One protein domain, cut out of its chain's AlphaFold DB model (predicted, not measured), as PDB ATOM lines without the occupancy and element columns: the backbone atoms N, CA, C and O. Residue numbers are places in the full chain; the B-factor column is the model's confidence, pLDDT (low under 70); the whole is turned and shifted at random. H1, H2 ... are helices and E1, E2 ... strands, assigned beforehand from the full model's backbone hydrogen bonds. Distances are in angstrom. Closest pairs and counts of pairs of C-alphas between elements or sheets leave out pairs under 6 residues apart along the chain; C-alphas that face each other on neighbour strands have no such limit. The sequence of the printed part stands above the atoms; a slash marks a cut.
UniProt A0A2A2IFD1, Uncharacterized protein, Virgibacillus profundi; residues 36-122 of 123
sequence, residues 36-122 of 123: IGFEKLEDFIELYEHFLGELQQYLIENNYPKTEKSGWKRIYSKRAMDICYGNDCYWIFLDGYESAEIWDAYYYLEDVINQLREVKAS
ATOM      1  N   ILE A  36      -5.641 -53.987  13.888       86.06
ATOM      2  CA  ILE A  36      -5.999 -53.903  12.471       86.06
ATOM      3  C   ILE A  36      -5.550 -55.200  11.800       86.06
ATOM      4  O   ILE A  36      -4.376 -55.559  11.863       86.06
ATOM      5  N   GLY A  37      -6.486 -55.925  11.183       89.50
ATOM      6  CA  GLY A  37      -6.210 -57.178  10.482       89.50
ATOM      7  C   GLY A  37      -6.476 -57.054   8.984       89.50
ATOM      8  O   GLY A  37      -7.568 -56.642   8.597       89.50
ATOM      9  N   PHE A  38      -5.521 -57.471   8.150       93.19
ATOM     10  CA  PHE A  38      -5.680 -57.507   6.690       93.19
ATOM     11  C   PHE A  38      -5.420 -58.897   6.118       93.19
ATOM     12  O   PHE A  38      -4.580 -59.643   6.619       93.19
ATOM     13  N   GLU A  39      -6.089 -59.232   5.016       94.75
ATOM     14  CA  GLU A  39      -5.867 -60.494   4.299       94.75
ATOM     15  C   GLU A  39      -4.448 -60.585   3.713       94.75
ATOM     16  O   GLU A  39      -3.894 -61.679   3.578       94.75
ATOM     17  N   LYS A  40      -3.836 -59.444   3.362       94.19
ATOM     18  CA  LYS A  40      -2.506 -59.383   2.745       94.19
ATOM     19  C   LYS A  40      -1.578 -58.468   3.530       94.19
ATOM     20  O   LYS A  40      -1.943 -57.364   3.914       94.19
ATOM     21  N   LEU A  41      -0.316 -58.880   3.641       92.25
ATOM     22  CA  LEU A  41       0.758 -58.013   4.141       92.25
ATOM     23  C   LEU A  41       0.946 -56.738   3.306       92.25
ATOM     24  O   LEU A  41       1.455 -55.752   3.825       92.25
ATOM     25  N   GLU A  42       0.544 -56.750   2.030       95.44
ATOM     26  CA  GLU A  42       0.621 -55.552   1.187       95.44
ATOM     27  C   GLU A  42      -0.287 -54.432   1.684       95.44
ATOM     28  O   GLU A  42       0.132 -53.282   1.684       95.44
ATOM     29  N   ASP A  43      -1.473 -54.765   2.190       95.56
ATOM     30  CA  ASP A  43      -2.425 -53.760   2.660       95.56
ATOM     31  C   ASP A  43      -1.866 -53.023   3.900       95.56
ATOM     32  O   ASP A  43      -2.035 -51.814   4.043       95.56
ATOM     33  N   PHE A  44      -1.099 -53.717   4.754       93.38
ATOM     34  CA  PHE A  44      -0.344 -53.082   5.845       93.38
ATOM     35  C   PHE A  44       0.792 -52.188   5.343       93.38
ATOM     36  O   PHE A  44       1.016 -51.118   5.903       93.38
ATOM     37  N   ILE A  45       1.529 -52.623   4.317       95.19
ATOM     38  CA  ILE A  45       2.614 -51.826   3.727       95.19
ATOM     39  C   ILE A  45       2.042 -50.530   3.147       95.19
ATOM     40  O   ILE A  45       2.562 -49.461   3.452       95.19
ATOM     41  N   GLU A  46       0.952 -50.613   2.381       96.88
ATOM     42  CA  GLU A  46       0.261 -49.450   1.815       96.88
ATOM     43  C   GLU A  46      -0.255 -48.506   2.914       96.88
ATOM     44  O   GLU A  46      -0.053 -47.291   2.831       96.88
ATOM     45  N   LEU A  47      -0.851 -49.051   3.983       95.69
ATOM     46  CA  LEU A  47      -1.299 -48.264   5.135       95.69
ATOM     47  C   LEU A  47      -0.134 -47.532   5.818       95.69
ATOM     48  O   LEU A  47      -0.216 -46.336   6.094       95.69
ATOM     49  N   TYR A  48       0.974 -48.223   6.077       95.00
ATOM     50  CA  TYR A  48       2.118 -47.626   6.767       95.00
ATOM     51  C   TYR A  48       2.868 -46.628   5.880       95.00
ATOM     52  O   TYR A  48       3.366 -45.623   6.382       95.00
ATOM     53  N   GLU A  49       2.917 -46.841   4.564       97.38
ATOM     54  CA  GLU A  49       3.418 -45.849   3.606       97.38
ATOM     55  C   GLU A  49       2.577 -44.572   3.612       97.38
ATOM     56  O   GLU A  49       3.130 -43.471   3.543       97.38
ATOM     57  N   HIS A  50       1.256 -44.704   3.743       96.81
ATOM     58  CA  HIS A  50       0.369 -43.562   3.903       96.81
ATOM     59  C   HIS A  50       0.663 -42.799   5.206       96.81
ATOM     60  O   HIS A  50       0.902 -41.590   5.148       96.81
ATOM     61  N   PHE A  51       0.774 -43.496   6.344       96.25
ATOM     62  CA  PHE A  51       1.194 -42.887   7.615       96.25
ATOM     63  C   PHE A  51       2.556 -42.190   7.511       96.25
ATOM     64  O   PHE A  51       2.725 -41.072   7.998       96.25
ATOM     65  N   LEU A  52       3.532 -42.813   6.841       96.69
ATOM     66  CA  LEU A  52       4.868 -42.248   6.653       96.69
ATOM     67  C   LEU A  52       4.821 -40.945   5.847       96.69
ATOM     68  O   LEU A  52       5.526 -39.991   6.185       96.69
ATOM     69  N   GLY A  53       3.995 -40.900   4.799       97.69
ATOM     70  CA  GLY A  53       3.787 -39.709   3.980       97.69
ATOM     71  C   GLY A  53       3.186 -38.548   4.773       97.69
ATOM     72  O   GLY A  53       3.710 -37.432   4.720       97.69
ATOM     73  N   GLU A  54       2.139 -38.808   5.556       97.94
ATOM     74  CA  GLU A  54       1.504 -37.783   6.394       97.94
ATOM     75  C   GLU A  54       2.419 -37.306   7.525       97.94
ATOM     76  O   GLU A  54       2.553 -36.102   7.753       97.94
ATOM     77  N   LEU A  55       3.138 -38.227   8.174       96.94
ATOM     78  CA  LEU A  55       4.155 -37.887   9.164       96.94
ATOM     79  C   LEU A  55       5.235 -36.990   8.555       96.94
ATOM     80  O   LEU A  55       5.598 -35.966   9.134       96.94
ATOM     81  N   GLN A  56       5.741 -37.331   7.369       97.19
ATOM     82  CA  GLN A  56       6.731 -36.512   6.677       97.19
ATOM     83  C   GLN A  56       6.202 -35.105   6.389       97.19
ATOM     84  O   GLN A  56       6.913 -34.123   6.622       97.19
ATOM     85  N   GLN A  57       4.970 -35.003   5.887       97.62
ATOM     86  CA  GLN A  57       4.327 -33.727   5.607       97.62
ATOM     87  C   GLN A  57       4.194 -32.890   6.883       97.62
ATOM     88  O   GLN A  57       4.639 -31.742   6.900       97.62
ATOM     89  N   TYR A  58       3.701 -33.485   7.973       97.31
ATOM     90  CA  TYR A  58       3.594 -32.832   9.275       97.31
ATOM     91  C   TYR A  58       4.944 -32.284   9.764       97.31
ATOM     92  O   TYR A  58       5.030 -31.130  10.201       97.31
ATOM     93  N   LEU A  59       6.019 -33.078   9.665       96.62
ATOM     94  CA  LEU A  59       7.355 -32.661  10.098       96.62
ATOM     95  C   LEU A  59       7.877 -31.460   9.296       96.62
ATOM     96  O   LEU A  59       8.485 -30.549   9.866       96.62
ATOM     97  N   ILE A  60       7.621 -31.448   7.984       96.06
ATOM     98  CA  ILE A  60       8.019 -30.364   7.079       96.06
ATOM     99  C   ILE A  60       7.208 -29.094   7.357       96.06
ATOM    100  O   ILE A  60       7.794 -28.024   7.512       96.06
ATOM    101  N   GLU A  61       5.882 -29.196   7.455       97.12
ATOM    102  CA  GLU A  61       4.984 -28.050   7.670       97.12
ATOM    103  C   GLU A  61       5.241 -27.346   9.008       97.12
ATOM    104  O   GLU A  61       5.166 -26.118   9.101       97.12
ATOM    105  N   ASN A  62       5.635 -28.107  10.031       96.56
ATOM    106  CA  ASN A  62       5.997 -27.578  11.344       96.56
ATOM    107  C   ASN A  62       7.469 -27.146  11.455       96.56
ATOM    108  O   ASN A  62       7.916 -26.756  12.533       96.56
ATOM    109  N   ASN A  63       8.220 -27.153  10.348       94.94
ATOM    110  CA  ASN A  63       9.620 -26.726  10.275       94.94
ATOM    111  C   ASN A  63      10.550 -27.461  11.260       94.94
ATOM    112  O   ASN A  63      11.506 -26.868  11.775       94.94
ATOM    113  N   TYR A  64      10.304 -28.748  11.529       93.50
ATOM    114  CA  TYR A  64      11.224 -29.531  12.352       93.50
ATOM    115  C   TYR A  64      12.553 -29.729  11.606       93.50
ATOM    116  O   TYR A  64      12.550 -30.232  10.476       93.50
ATOM    117  N   PRO A  65      13.703 -29.373  12.208       89.06
ATOM    118  CA  PRO A  65      14.992 -29.477  11.539       89.06
ATOM    119  C   PRO A  65      15.285 -30.941  11.229       89.06
ATOM    120  O   PRO A  65      15.344 -31.771  12.133       89.06
ATOM    121  N   LYS A  66      15.459 -31.253   9.944       85.06
ATOM    122  CA  LYS A  66      15.782 -32.610   9.509       85.06
ATOM    123  C   LYS A  66      17.144 -33.006  10.058       85.06
ATOM    124  O   LYS A  66      18.160 -32.435   9.667       85.06
ATOM    125  N   THR A  67      17.152 -33.968  10.969       80.19
ATOM    126  CA  THR A  67      18.378 -34.587  11.459       80.19
ATOM    127  C   THR A  67      18.821 -35.649  10.461       80.19
ATOM    128  O   THR A  67      18.002 -36.273   9.786       80.19
ATOM    129  N   GLU A  68      20.131 -35.829  10.295       76.50
ATOM    130  CA  GLU A  68      20.616 -36.992   9.556       76.50
ATOM    131  C   GLU A  68      20.241 -38.249  10.339       76.50
ATOM    132  O   GLU A  68      20.386 -38.275  11.564       76.50
ATOM    133  N   LYS A  69      19.795 -39.296   9.632       69.88
ATOM    134  CA  LYS A  69      19.606 -40.626  10.215       69.88
ATOM    135  C   LYS A  69      20.922 -41.003  10.883       69.88
ATOM    136  O   LYS A  69      21.907 -41.271  10.190       69.88
ATOM    137  N   SER A  70      20.965 -40.949  12.215       63.19
ATOM    138  CA  SER A  70      22.190 -41.259  12.939       63.19
ATOM    139  C   SER A  70      22.607 -42.668  12.521       63.19
ATOM    140  O   SER A  70      21.790 -43.587  12.460       63.19
ATOM    141  N   GLY A  71      23.854 -42.824  12.076       51.91
ATOM    142  CA  GLY A  71      24.367 -44.106  11.607       51.91
ATOM    143  C   GLY A  71      24.475 -45.063  12.786       51.91
ATOM    144  O   GLY A  71      25.546 -45.197  13.377       51.91
ATOM    145  N   TRP A  72      23.364 -45.681  13.181       54.44
ATOM    146  CA  TRP A  72      23.309 -46.609  14.299       54.44
ATOM    147  C   TRP A  72      24.347 -47.715  14.084       54.44
ATOM    148  O   TRP A  72      24.285 -48.478  13.116       54.44
ATOM    149  N   LYS A  73      25.310 -47.851  15.006       42.94
ATOM    150  CA  LYS A  73      26.125 -49.069  15.097       42.94
ATOM    151  C   LYS A  73      25.234 -50.173  15.660       42.94
ATOM    152  O   LYS A  73      25.095 -50.309  16.870       42.94
ATOM    153  N   ARG A  74      24.610 -50.943  14.770       45.16
ATOM    154  CA  ARG A  74      23.802 -52.125  15.103       45.16
ATOM    155  C   ARG A  74      24.712 -53.181  15.752       45.16
ATOM    156  O   ARG A  74      25.521 -53.793  15.062       45.16
ATOM    157  N   ILE A  75      24.620 -53.367  17.071       38.38
ATOM    158  CA  ILE A  75      25.386 -54.403  17.807       38.38
ATOM    159  C   ILE A  75      24.502 -55.631  18.112       38.38
ATOM    160  O   ILE A  75      25.018 -56.733  18.275       38.38
ATOM    161  N   TYR A  76      23.173 -55.457  18.141       35.16
ATOM    162  CA  TYR A  76      22.152 -56.501  18.315       35.16
ATOM    163  C   TYR A  76      20.757 -55.937  17.952       35.16
ATOM    164  O   TYR A  76      20.508 -54.765  18.228       35.16
ATOM    165  N   SER A  77      19.845 -56.727  17.361       47.66
ATOM    166  CA  SER A  77      18.404 -56.409  17.297       47.66
ATOM    167  C   SER A  77      17.567 -57.614  17.739       47.66
ATOM    168  O   SER A  77      17.860 -58.758  17.389       47.66
ATOM    169  N   LYS A  78      16.513 -57.354  18.516       48.28
ATOM    170  CA  LYS A  78      15.367 -58.253  18.672       48.28
ATOM    171  C   LYS A  78      14.129 -57.452  18.267       48.28
ATOM    172  O   LYS A  78      14.060 -56.259  18.539       48.28
ATOM    173  N   ARG A  79      13.265 -58.109  17.499       57.12
ATOM    174  CA  ARG A  79      12.204 -57.565  16.644       57.12
ATOM    175  C   ARG A  79      11.141 -56.836  17.473       57.12
ATOM    176  O   ARG A  79      10.462 -57.495  18.241       57.12
ATOM    177  N   ALA A  80      10.985 -55.528  17.282       69.06
ATOM    178  CA  ALA A  80       9.851 -54.746  17.792       69.06
ATOM    179  C   ALA A  80       8.627 -54.883  16.859       69.06
ATOM    180  O   ALA A  80       7.943 -53.904  16.575       69.06
ATOM    181  N   MET A  81       8.442 -56.072  16.279       82.06
ATOM    182  CA  MET A  81       7.363 -56.380  15.350       82.06
ATOM    183  C   MET A  81       7.054 -57.873  15.415       82.06
ATOM    184  O   MET A  81       7.891 -58.701  15.038       82.06
ATOM    185  N   ASP A  82       5.846 -58.195  15.857       87.56
ATOM    186  CA  ASP A  82       5.276 -59.536  15.830       87.56
ATOM    187  C   ASP A  82       4.187 -59.602  14.760       87.56
ATOM    188  O   ASP A  82       3.240 -58.819  14.762       87.56
ATOM    189  N   ILE A  83       4.324 -60.559  13.840       87.69
ATOM    190  CA  ILE A  83       3.363 -60.799  12.761       87.69
ATOM    191  C   ILE A  83       2.668 -62.125  13.046       87.69
ATOM    192  O   ILE A  83       3.298 -63.185  13.035       87.69
ATOM    193  N   CYS A  84       1.367 -62.066  13.298       89.75
ATOM    194  CA  CYS A  84       0.526 -63.234  13.530       89.75
ATOM    195  C   CYS A  84      -0.378 -63.468  12.320       89.75
ATOM    196  O   CYS A  84      -0.849 -62.516  11.709       89.75
ATOM    197  N   TYR A  85      -0.664 -64.729  11.999       90.25
ATOM    198  CA  TYR A  85      -1.681 -65.086  11.009       90.25
ATOM    199  C   TYR A  85      -2.783 -65.908  11.678       90.25
ATOM    200  O   TYR A  85      -2.500 -66.905  12.347       90.25
ATOM    201  N   GLY A  86      -4.035 -65.487  11.518       89.62
ATOM    202  CA  GLY A  86      -5.200 -66.145  12.101       89.62
ATOM    203  C   GLY A  86      -6.508 -65.538  11.602       89.62
ATOM    204  O   GLY A  86      -6.567 -64.345  11.312       89.62
ATOM    205  N   ASN A  87      -7.558 -66.363  11.520       90.31
ATOM    206  CA  ASN A  87      -8.858 -66.004  10.930       90.31
ATOM    207  C   ASN A  87      -8.730 -65.428   9.508       90.31
ATOM    208  O   ASN A  87      -9.351 -64.421   9.194       90.31
ATOM    209  N   ASP A  88      -7.878 -66.051   8.689       91.69
ATOM    210  CA  ASP A  88      -7.563 -65.655   7.310       91.69
ATOM    211  C   ASP A  88      -6.929 -64.256   7.143       91.69
ATOM    212  O   ASP A  88      -6.755 -63.789   6.019       91.69
ATOM    213  N   CYS A  89      -6.479 -63.634   8.240       93.94
ATOM    214  CA  CYS A  89      -5.823 -62.326   8.245       93.94
ATOM    215  C   CYS A  89      -4.434 -62.360   8.898       93.94
ATOM    216  O   CYS A  89      -4.162 -63.146   9.810       93.94
ATOM    217  N   TYR A  90      -3.574 -61.445   8.458       91.50
ATOM    218  CA  TYR A  90      -2.362 -61.029   9.149       91.50
ATOM    219  C   TYR A  90      -2.681 -59.947  10.182       91.50
ATOM    220  O   TYR A  90      -3.560 -59.116   9.967       91.50
ATOM    221  N   TRP A  91      -1.928 -59.955  11.277       92.00
ATOM    222  CA  TRP A  91      -1.998 -59.006  12.385       92.00
ATOM    223  C   TRP A  91      -0.576 -58.579  12.730       92.00
ATOM    224  O   TRP A  91       0.296 -59.448  12.844       92.00
ATOM    225  N   ILE A  92      -0.335 -57.279  12.888       89.75
ATOM    226  CA  ILE A  92       0.994 -56.731  13.176       89.75
ATOM    227  C   ILE A  92       0.948 -56.011  14.516       89.75
ATOM    228  O   ILE A  92       0.182 -55.072  14.696       89.75
ATOM    229  N   PHE A  93       1.807 -56.432  15.436       89.94
ATOM    230  CA  PHE A  93       1.987 -55.789  16.731       89.94
ATOM    231  C   PHE A  93       3.371 -55.164  16.785       89.94
ATOM    232  O   PHE A  93       4.369 -55.853  16.571       89.94
ATOM    233  N   LEU A  94       3.427 -53.866  17.069       87.69
ATOM    234  CA  LEU A  94       4.670 -53.124  17.218       87.69
ATOM    235  C   LEU A  94       4.889 -52.794  18.693       87.69
ATOM    236  O   LEU A  94       3.978 -52.318  19.369       87.69
ATOM    237  N   ASP A  95       6.109 -53.008  19.183       77.44
ATOM    238  CA  ASP A  95       6.506 -52.410  20.456       77.44
ATOM    239  C   ASP A  95       6.671 -50.909  20.190       77.44
ATOM    240  O   ASP A  95       7.511 -50.517  19.374       77.44
ATOM    241  N   GLY A  96       5.819 -50.092  20.815       72.94
ATOM    242  CA  GLY A  96       5.777 -48.643  20.603       72.94
ATOM    243  C   GLY A  96       7.159 -47.984  20.665       72.94
ATOM    244  O   GLY A  96       8.074 -48.452  21.349       72.94
ATOM    245  N   TYR A  97       7.317 -46.887  19.930       86.06
ATOM    246  CA  TYR A  97       8.606 -46.217  19.762       86.06
ATOM    247  C   TYR A  97       8.731 -44.981  20.659       86.06
ATOM    248  O   TYR A  97       7.742 -44.292  20.890       86.06
ATOM    249  N   GLU A  98       9.946 -44.673  21.122       88.75
ATOM    250  CA  GLU A  98      10.282 -43.463  21.890       88.75
ATOM    251  C   GLU A  98      11.660 -42.927  21.454       88.75
ATOM    252  O   GLU A  98      12.628 -43.689  21.372       88.75
ATOM    253  N   SER A  99      11.773 -41.616  21.209       89.31
ATOM    254  CA  SER A  99      13.058 -40.925  20.991       89.31
ATOM    255  C   SER A  99      13.025 -39.468  21.452       89.31
ATOM    256  O   SER A  99      11.976 -38.832  21.496       89.31
ATOM    257  N   ALA A 100      14.191 -38.901  21.762       89.88
ATOM    258  CA  ALA A 100      14.344 -37.461  21.983       89.88
ATOM    259  C   ALA A 100      14.335 -36.652  20.667       89.88
ATOM    260  O   ALA A 100      14.130 -35.438  20.688       89.88
ATOM    261  N   GLU A 101      14.532 -37.314  19.523       90.62
ATOM    262  CA  GLU A 101      14.573 -36.698  18.196       90.62
ATOM    263  C   GLU A 101      13.305 -37.035  17.408       90.62
ATOM    264  O   GLU A 101      13.017 -38.193  17.114       90.62
ATOM    265  N   ILE A 102      12.545 -36.014  17.011       93.38
ATOM    266  CA  ILE A 102      11.244 -36.217  16.354       93.38
ATOM    267  C   ILE A 102      11.361 -36.899  14.983       93.38
ATOM    268  O   ILE A 102      10.495 -37.680  14.602       93.38
ATOM    269  N   TRP A 103      12.443 -36.640  14.240       92.88
ATOM    270  CA  TRP A 103      12.678 -37.264  12.935       92.88
ATOM    271  C   TRP A 103      12.971 -38.760  13.047       92.88
ATOM    272  O   TRP A 103      12.784 -39.486  12.068       92.88
ATOM    273  N   ASP A 104      13.347 -39.251  14.229       91.12
ATOM    274  CA  ASP A 104      13.495 -40.685  14.424       91.12
ATOM    275  C   ASP A 104      12.154 -41.426  14.334       91.12
ATOM    276  O   ASP A 104      12.150 -42.583  13.927       91.12
ATOM    277  N   ALA A 105      11.016 -40.770  14.600       91.69
ATOM    278  CA  ALA A 105       9.690 -41.350  14.361       91.69
ATOM    279  C   ALA A 105       9.488 -41.712  12.878       91.69
ATOM    280  O   ALA A 105       9.015 -42.801  12.551       91.69
ATOM    281  N   TYR A 106       9.916 -40.824  11.973       93.44
ATOM    282  CA  TYR A 106       9.887 -41.077  10.529       93.44
ATOM    283  C   TYR A 106      10.823 -42.235  10.162       93.44
ATOM    284  O   TYR A 106      10.433 -43.146   9.436       93.44
ATOM    285  N   TYR A 107      12.050 -42.238  10.692       91.44
ATOM    286  CA  TYR A 107      13.018 -43.299  10.399       91.44
ATOM    287  C   TYR A 107      12.622 -44.660  10.970       91.44
ATOM    288  O   TYR A 107      12.951 -45.681  10.365       91.44
ATOM    289  N   TYR A 108      11.932 -44.676  12.107       90.31
ATOM    290  CA  TYR A 108      11.349 -45.871  12.696       90.31
ATOM    291  C   TYR A 108      10.290 -46.470  11.768       90.31
ATOM    292  O   TYR A 108      10.416 -47.629  11.381       90.31
ATOM    293  N   LEU A 109       9.304 -45.676  11.340       91.88
ATOM    294  CA  LEU A 109       8.238 -46.163  10.465       91.88
ATOM    295  C   LEU A 109       8.774 -46.601   9.089       91.88
ATOM    296  O   LEU A 109       8.373 -47.640   8.569       91.88
ATOM    297  N   GLU A 110       9.752 -45.875   8.536       92.69
ATOM    298  CA  GLU A 110      10.485 -46.285   7.329       92.69
ATOM    299  C   GLU A 110      11.148 -47.667   7.501       92.69
ATOM    300  O   GLU A 110      11.106 -48.499   6.591       92.69
ATOM    301  N   ASP A 111      11.764 -47.934   8.657       89.31
ATOM    302  CA  ASP A 111      12.392 -49.227   8.953       89.31
ATOM    303  C   ASP A 111      11.351 -50.348   9.099       89.31
ATOM    304  O   ASP A 111      11.546 -51.423   8.531       89.31
ATOM    305  N   VAL A 112      10.220 -50.090   9.767       90.00
ATOM    306  CA  VAL A 112       9.099 -51.044   9.891       90.00
ATOM    307  C   VAL A 112       8.568 -51.453   8.513       90.00
ATOM    308  O   VAL A 112       8.459 -52.647   8.228       90.00
ATOM    309  N   ILE A 113       8.312 -50.491   7.620       93.25
ATOM    310  CA  ILE A 113       7.845 -50.760   6.247       93.25
ATOM    311  C   ILE A 113       8.846 -51.633   5.483       93.25
ATOM    312  O   ILE A 113       8.464 -52.590   4.804       93.25
ATOM    313  N   ASN A 114      10.143 -51.336   5.596       91.38
ATOM    314  CA  ASN A 114      11.178 -52.128   4.933       91.38
ATOM    315  C   ASN A 114      11.225 -53.563   5.465       91.38
ATOM    316  O   ASN A 114      11.298 -54.501   4.671       91.38
ATOM    317  N   GLN A 115      11.099 -53.750   6.779       87.94
ATOM    318  CA  GLN A 115      11.022 -55.083   7.372       87.94
ATOM    319  C   GLN A 115       9.779 -55.851   6.899       87.94
ATOM    320  O   GLN A 115       9.874 -57.044   6.615       87.94
ATOM    321  N   LEU A 116       8.625 -55.192   6.750       90.25
ATOM    322  CA  LEU A 116       7.423 -55.843   6.221       90.25
ATOM    323  C   LEU A 116       7.591 -56.309   4.779       90.25
ATOM    324  O   LEU A 116       7.193 -57.427   4.444       90.25
ATOM    325  N   ARG A 117       8.239 -55.502   3.935       93.31
ATOM    326  CA  ARG A 117       8.585 -55.896   2.563       93.31
ATOM    327  C   ARG A 117       9.528 -57.104   2.541       93.31
ATOM    328  O   ARG A 117       9.327 -58.009   1.733       93.31
ATOM    329  N   GLU A 118      10.521 -57.152   3.434       90.38
ATOM    330  CA  GLU A 118      11.430 -58.301   3.579       90.38
ATOM    331  C   GLU A 118      10.689 -59.574   4.010       90.38
ATOM    332  O   GLU A 118      10.912 -60.645   3.436       90.38
ATOM    333  N   VAL A 119       9.778 -59.469   4.985       89.06
ATOM    334  CA  VAL A 119       8.942 -60.596   5.425       89.06
ATOM    335  C   VAL A 119       8.052 -61.079   4.286       89.06
ATOM    336  O   VAL A 119       8.058 -62.273   3.994       89.06
ATOM    337  N   LYS A 120       7.340 -60.172   3.604       90.19
ATOM    338  CA  LYS A 120       6.480 -60.501   2.457       90.19
ATOM    339  C   LYS A 120       7.255 -61.219   1.350       90.19
ATOM    340  O   LYS A 120       6.722 -62.132   0.739       90.19
ATOM    341  N   ALA A 121       8.497 -60.821   1.083       89.06
ATOM    342  CA  ALA A 121       9.339 -61.476   0.081       89.06
ATOM    343  C   ALA A 121       9.839 -62.872   0.508       89.06
ATOM    344  O   ALA A 121      10.364 -63.612  -0.324       89.06
ATOM    345  N   SER A 122       9.718 -63.211   1.793       83.94
ATOM    346  CA  SER A 122      10.229 -64.451   2.386       83.94
ATOM    347  C   SER A 122       9.155 -65.520   2.624       83.94
ATOM    348  O   SER A 122       9.511 -66.632   3.023       83.94
TER     349      SER A 122
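This is residues 36 to 122 of the 123 residues of an uncharacterized protein of Virgibacillus profundi (UniProt A0A2A2IFD1). An antiparallel hairpin, E1 and E2, lies near H1's beginning, and H1 packs beside H2; residues 71 to 78 stick out. The printed part has 87 residues, mixed helices and strands, ordered H1 E1 E2 E3 H2. It is only just compact, close to loose: radius of gyration of the C-alphas 14.3 A, spans 43 by 33 by 21 A.

E1, residues 81 to 86, pairs with E2, residues 89 to 94: N 84 and O 91 are within hydrogen-bond range, 2.9 A. E2 runs on into E3, residues 97 to 99, at 27 degrees. H1, residues 41 to 61, touches H2, residues 103 to 122, opposite ways at a shallow tilt of 17 degrees, closest at C-alphas 45 and 113, 5.9 A. Both have every O i to N i+4 pair within range.

Find H1 from C-alpha 41 (0.758, -58.013, 4.141), running 30.5 A; H2 runs 29.3 A to C-alpha 122 (10.229, -64.451, 2.386).

The link H1 to E1 is long; pLDDT is under 70 in residues 69 to 80.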